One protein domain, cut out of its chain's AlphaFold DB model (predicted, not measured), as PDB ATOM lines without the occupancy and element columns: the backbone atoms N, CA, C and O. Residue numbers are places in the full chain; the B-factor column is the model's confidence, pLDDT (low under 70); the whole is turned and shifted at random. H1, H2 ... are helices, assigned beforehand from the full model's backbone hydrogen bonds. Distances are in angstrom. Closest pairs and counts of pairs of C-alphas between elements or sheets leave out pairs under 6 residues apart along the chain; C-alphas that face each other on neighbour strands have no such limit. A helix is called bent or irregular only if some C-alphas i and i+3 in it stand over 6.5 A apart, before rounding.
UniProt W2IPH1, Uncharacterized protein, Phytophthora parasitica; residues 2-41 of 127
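AT A GLANCE: This is residues 2 to 41 of the 127 residues of an uncharacterized protein of Phytophthora parasitica (UniProt W2IPH1). A wide, flat V of helix stands open: the short H2 makes one side, the long H3 makes the other, and the link of residues 21 to 23 makes the corner. The printed part begins with the single turn H1, which packs on H2 with Val 2 near Leu 19, and residues 6 to 11 loop round from it to the far end of H2 at Glu 12, while H3 sticks out as a bare arm and makes much of the length. The printed part has 40 residues with three named helices, H1, H2 and H3 in that order along the chain, and no named strand; its class is all helix. It is only just loose, close to extended, with a radius of gyration of the C-alphas of 13.2 A, and the C-alphas span 39 by 19 by 6 A along their three main axes.

HOW THE PARTS SIT: H1, residues 2 to 5, touches H2, residues 12 to 20, with 5 pairs of C-alphas within 8 A. The closest C-alphas of the two are those of Val 2 and Leu 19, 6.3 A apart, and their centres are 9.8 A apart. A short link of 6 residues joins them. H2 and H3, residues 24 to 40, are joined by a tight link of 3 residues, yet they are apart, with no C-alpha of the one within 8 A of the other. H1 and H3 are apart too. Residues 23 to 41, of which 24 to 40 belong to H3, stand free: none of their C-alphas has another within 10 A that is 8 or more residues away along the chain. In H2 and H3 every pair of O of residue i and N of residue i+4 is within hydrogen-bond range; H1, with 4 residues, is too short for such a pair, and its one pair of O of residue i and N of residue i+3 is within range.

IN THESE COORDINATES: H1 runs from Val 2, C-alpha at (-109.349, 21.671, -131.370), to Ser 5. H2 runs from Glu 12, C-alpha at (-120.505, 18.067, -128.654), to Ser 20, 12.4 A from first to last C-alpha. H3, the longest helix with 17 residues, runs from Ser 24 to Glu 40, C-alpha at (-85.658, 30.353, -140.402), and measures 24.2 A. No helix is bent or irregular.

THE WHOLE: The two C-alphas farthest apart are those of Thr 13 and Glu 40, at 39.5 A, and the C-alphas of Val 2 and Val 41, the first and last printed residues, are 26.5 A apart. The printed part has no cut, and neither link is long. The mean pLDDT of the printed part is 83.4; residues 2 to 8 are under 70, and H1 has a mean of 58 beside 93 for H3.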
ATOM      1  N   VAL A   2    -108.620  22.517-132.349       56.69
ATOM      2  CA  VAL A   2    -109.349  21.671-131.370       56.69
ATOM      3  C   VAL A   2    -110.492  20.843-131.980       56.69
ATOM      4  O   VAL A   2    -110.584  19.642-131.772       56.69
ATOM      5  N   ARG A   3    -111.337  21.453-132.828       56.84
ATOM      6  CA  ARG A   3    -112.404  20.726-133.550       56.84
ATOM      7  C   ARG A   3    -111.888  19.648-134.517       56.84
ATOM      8  O   ARG A   3    -112.649  18.748-134.841       56.84
ATOM      9  N   ARG A   4    -110.652  19.774-135.015       56.50
ATOM     10  CA  ARG A   4    -110.022  18.781-135.903       56.50
ATOM     11  C   ARG A   4    -109.283  17.709-135.097       56.50
ATOM     12  O   ARG A   4    -109.361  16.553-135.473       56.50
ATOM     13  N   SER A   5    -108.645  18.071-133.982       61.59
ATOM     14  CA  SER A   5    -107.892  17.145-133.126       61.59
ATOM     15  C   SER A   5    -108.779  16.245-132.261       61.59
ATOM     16  O   SER A   5    -108.432  15.099-132.032       61.59
ATOM     17  N   VAL A   6    -109.942  16.734-131.819       68.69
ATOM     18  CA  VAL A   6    -110.940  15.930-131.080       68.69
ATOM     19  C   VAL A   6    -111.786  15.071-132.040       68.69
ATOM     20  O   VAL A   6    -112.505  14.175-131.616       68.69
ATOM     21  N   GLY A   7    -111.674  15.308-133.352       64.44
ATOM     22  CA  GLY A   7    -112.438  14.622-134.390       64.44
ATOM     23  C   GLY A   7    -113.832  15.221-134.608       64.44
ATOM     24  O   GLY A   7    -114.509  15.670-133.682       64.44
ATOM     25  N   SER A   8    -114.290  15.220-135.861       68.00
ATOM     26  CA  SER A   8    -115.630  15.704-136.237       68.00
ATOM     27  C   SER A   8    -116.770  14.839-135.695       68.00
ATOM     28  O   SER A   8    -117.900  15.314-135.631       68.00
ATOM     29  N   HIS A   9    -116.468  13.596-135.308       72.75
ATOM     30  CA  HIS A   9    -117.423  12.610-134.795       72.75
ATOM     31  C   HIS A   9    -117.520  12.568-133.264       72.75
ATOM     32  O   HIS A   9    -118.316  11.799-132.735       72.75
ATOM     33  N   ALA A  10    -116.725  13.365-132.546       77.88
ATOM     34  CA  ALA A  10    -116.817  13.429-131.095       77.88
ATOM     35  C   ALA A  10    -118.089  14.150-130.635       77.88
ATOM     36  O   ALA A  10    -118.547  15.110-131.269       77.88
ATOM     37  N   GLU A  11    -118.609  13.706-129.492       86.44
ATOM     38  CA  GLU A  11    -119.760  14.306-128.825       86.44
ATOM     39  C   GLU A  11    -119.531  15.808-128.580       86.44
ATOM     40  O   GLU A  11    -118.423  16.262-128.274       86.44
ATOM     41  N   GLU A  12    -120.584  16.607-128.744       83.75
ATOM     42  CA  GLU A  12    -120.505  18.067-128.654       83.75
ATOM     43  C   GLU A  12    -119.967  18.546-127.297       83.75
ATOM     44  O   GLU A  12    -119.147  19.464-127.243       83.75
ATOM     45  N   THR A  13    -120.353  17.868-126.219       85.62
ATOM     46  CA  THR A  13    -119.894  18.112-124.847       85.62
ATOM     47  C   THR A  13    -118.375  17.975-124.722       85.62
ATOM     48  O   THR A  13    -117.710  18.877-124.210       85.62
ATOM     49  N   VAL A  14    -117.799  16.907-125.279       83.44
ATOM     50  CA  VAL A  14    -116.350  16.651-125.301       83.44
ATOM     51  C   VAL A  14    -115.616  17.718-126.109       83.44
ATOM     52  O   VAL A  14    -114.538  18.169-125.721       83.44
ATOM     53  N   ARG A  15    -116.204  18.182-127.215       81.06
ATOM     54  CA  ARG A  15    -115.624  19.247-128.045       81.06
ATOM     55  C   ARG A  15    -115.620  20.594-127.326       81.06
ATOM     56  O   ARG A  15    -114.624  21.311-127.414       81.06
ATOM     57  N   LEU A  16    -116.700  20.934-126.625       82.81
ATOM     58  CA  LEU A  16    -116.801  22.165-125.838       82.81
ATOM     59  C   LEU A  16    -115.870  22.139-124.620       82.81
ATOM     60  O   LEU A  16    -115.170  23.121-124.383       82.81
ATOM     61  N   ALA A  17    -115.789  21.010-123.911       83.75
ATOM     62  CA  ALA A  17    -114.846  20.823-122.810       83.75
ATOM     63  C   ALA A  17    -113.389  20.902-123.292       83.75
ATOM     64  O   ALA A  17    -112.548  21.550-122.684       83.75
ATOM     65  N   SER A  18    -113.082  20.310-124.445       81.44
ATOM     66  CA  SER A  18    -111.740  20.399-125.024       81.44
ATOM     67  C   SER A  18    -111.392  21.831-125.440       81.44
ATOM     68  O   SER A  18    -110.254  22.256-125.274       81.44
ATOM     69  N   LEU A  19    -112.360  22.597-125.960       80.50
ATOM     70  CA  LEU A  19    -112.182  24.017-126.282       80.50
ATOM     71  C   LEU A  19    -111.946  24.869-125.031       80.50
ATOM     72  O   LEU A  19    -111.129  25.784-125.094       80.50
ATOM     73  N   SER A  20    -112.615  24.574-123.912       83.62
ATOM     74  CA  SER A  20    -112.420  25.321-122.662       83.62
ATOM     75  C   SER A  20    -111.062  25.059-122.006       83.62
ATOM     76  O   SER A  20    -110.563  25.918-121.284       83.62
ATOM     77  N   LEU A  21    -110.434  23.915-122.292       84.25
ATOM     78  CA  LEU A  21    -109.080  23.584-121.835       84.25
ATOM     79  C   LEU A  21    -107.974  24.273-122.651       84.25
ATOM     80  O   LEU A  21    -106.805  24.229-122.267       84.25
ATOM     81  N   VAL A  22    -108.313  24.912-123.773       83.38
ATOM     82  CA  VAL A  22    -107.330  25.539-124.658       83.38
ATOM     83  C   VAL A  22    -107.129  27.006-124.298       83.38
ATOM     84  O   VAL A  22    -108.033  27.830-124.416       83.38
ATOM     85  N   ASN A  23    -105.898  27.354-123.931       89.81
ATOM     86  CA  ASN A  23    -105.496  28.742-123.747       89.81
ATOM     87  C   ASN A  23    -105.114  29.368-125.100       89.81
ATOM     88  O   ASN A  23    -104.171  28.924-125.757       89.81
ATOM     89  N   SER A  24    -105.836  30.411-125.513       87.12
ATOM     90  CA  SER A  24    -105.630  31.069-126.808       87.12
ATOM     91  C   SER A  24    -104.237  31.686-126.961       87.12
ATOM     92  O   SER A  24    -103.656  31.572-128.037       87.12
ATOM     93  N   CYS A  25    -103.684  32.277-125.899       92.62
ATOM     94  CA  CYS A  25    -102.340  32.858-125.903       92.62
ATOM     95  C   CYS A  25    -101.275  31.770-126.099       92.62
ATOM     96  O   CYS A  25    -100.392  31.908-126.941       92.62
ATOM     97  N   VAL A  26    -101.410  30.634-125.405       92.69
ATOM     98  CA  VAL A  26    -100.494  29.494-125.581       92.69
ATOM     99  C   VAL A  26    -100.538  28.976-127.018       92.69
ATOM    100  O   VAL A  26     -99.488  28.777-127.618       92.69
ATOM    101  N   ILE A  27    -101.728  28.808-127.604       89.06
ATOM    102  CA  ILE A  27    -101.847  28.364-129.001       89.06
ATOM    103  C   ILE A  27    -101.239  29.377-129.971       89.06
ATOM    104  O   ILE A  27    -100.549  28.971-130.901       89.06
ATOM    105  N   GLN A  28    -101.463  30.676-129.766       92.00
ATOM    106  CA  GLN A  28    -100.841  31.713-130.591       92.00
ATOM    107  C   GLN A  28     -99.315  31.649-130.516       92.00
ATOM    108  O   GLN A  28     -98.664  31.699-131.555       92.00
ATOM    109  N   ASN A  29     -98.751  31.454-129.321       95.31
ATOM    110  CA  ASN A  29     -97.308  31.318-129.143       95.31
ATOM    111  C   ASN A  29     -96.766  30.057-129.826       95.31
ATOM    112  O   ASN A  29     -95.760  30.133-130.522       95.31
ATOM    113  N   VAL A  30     -97.443  28.910-129.689       92.69
ATOM    114  CA  VAL A  30     -97.046  27.653-130.351       92.69
ATOM    115  C   VAL A  30     -97.072  27.794-131.872       92.69
ATOM    116  O   VAL A  30     -96.114  27.417-132.539       92.69
ATOM    117  N   LEU A  31     -98.143  28.369-132.428       93.19
ATOM    118  CA  LEU A  31     -98.243  28.601-133.869       93.19
ATOM    119  C   LEU A  31     -97.220  29.634-134.356       93.19
ATOM    120  O   LEU A  31     -96.693  29.482-135.451       93.19
ATOM    121  N   GLY A  32     -96.919  30.652-133.546       95.81
ATOM    122  CA  GLY A  32     -95.870  31.629-133.827       95.81
ATOM    123  C   GLY A  32     -94.479  30.997-133.862       95.81
ATOM    124  O   GLY A  32     -93.734  31.247-134.801       95.81
ATOM    125  N   MET A  33     -94.148  30.128-132.899       95.38
ATOM    126  CA  MET A  33     -92.882  29.381-132.910       95.38
ATOM    127  C   MET A  33     -92.767  28.493-134.149       95.38
ATOM    128  O   MET A  33     -91.753  28.559-134.830       95.38
ATOM    129  N   ALA A  34     -93.819  27.739-134.490       90.94
ATOM    130  CA  ALA A  34     -93.820  26.906-135.693       90.94
ATOM    131  C   ALA A  34     -93.668  27.739-136.979       90.94
ATOM    132  O   ALA A  34     -92.952  27.347-137.894       90.94
ATOM    133  N   ALA A  35     -94.321  28.904-137.057       94.06
ATOM    134  CA  ALA A  35     -94.191  29.806-138.199       94.06
ATOM    135  C   ALA A  35     -92.774  30.384-138.326       94.06
ATOM    136  O   ALA A  35     -92.255  30.461-139.436       94.06
ATOM    137  N   ASN A  36     -92.152  30.761-137.206       95.56
ATOM    138  CA  ASN A  36     -90.775  31.248-137.192       95.56
ATOM    139  C   ASN A  36     -89.791  30.139-137.580       95.56
ATOM    140  O   ASN A  36     -88.930  30.370-138.420       95.56
ATOM    141  N   GLU A  37     -89.953  28.928-137.039       91.75
ATOM    142  CA  GLU A  37     -89.122  27.773-137.396       91.75
ATOM    143  C   GLU A  37     -89.188  27.489-138.899       91.75
ATOM    144  O   GLU A  37     -88.151  27.396-139.543       91.75
ATOM    145  N   MET A  38     -90.386  27.467-139.492       91.00
ATOM    146  CA  MET A  38     -90.545  27.282-140.941       91.00
ATOM    147  C   MET A  38     -89.981  28.438-141.787       91.00
ATOM    148  O   MET A  38     -89.774  28.262-142.985       91.00
ATOM    149  N   ALA A  39     -89.776  29.624-141.207       93.62
ATOM    150  CA  ALA A  39     -89.189  30.771-141.899       93.62
ATOM    151  C   ALA A  39     -87.656  30.813-141.790       93.62
ATOM    152  O   ALA A  39     -86.998  31.328-142.693       93.62
ATOM    153  N   GLU A  40     -87.096  30.303-140.692       92.06
ATOM    154  CA  GLU A  40     -85.658  30.353-140.402       92.06
ATOM    155  C   GLU A  40     -84.938  29.043-140.753       92.06
ATOM    156  O   GLU A  40     -83.818  29.069-141.261       92.06
ATOM    157  N   VAL A  41     -85.581  27.897-140.525       88.88
ATOM    158  CA  VAL A  41     -85.035  26.553-140.753       88.88
ATOM    159  C   VAL A  41     -85.596  26.013-142.065       88.88
ATOM    160  O   VAL A  41     -86.472  25.152-142.095       88.88
TER     161      VAL A  41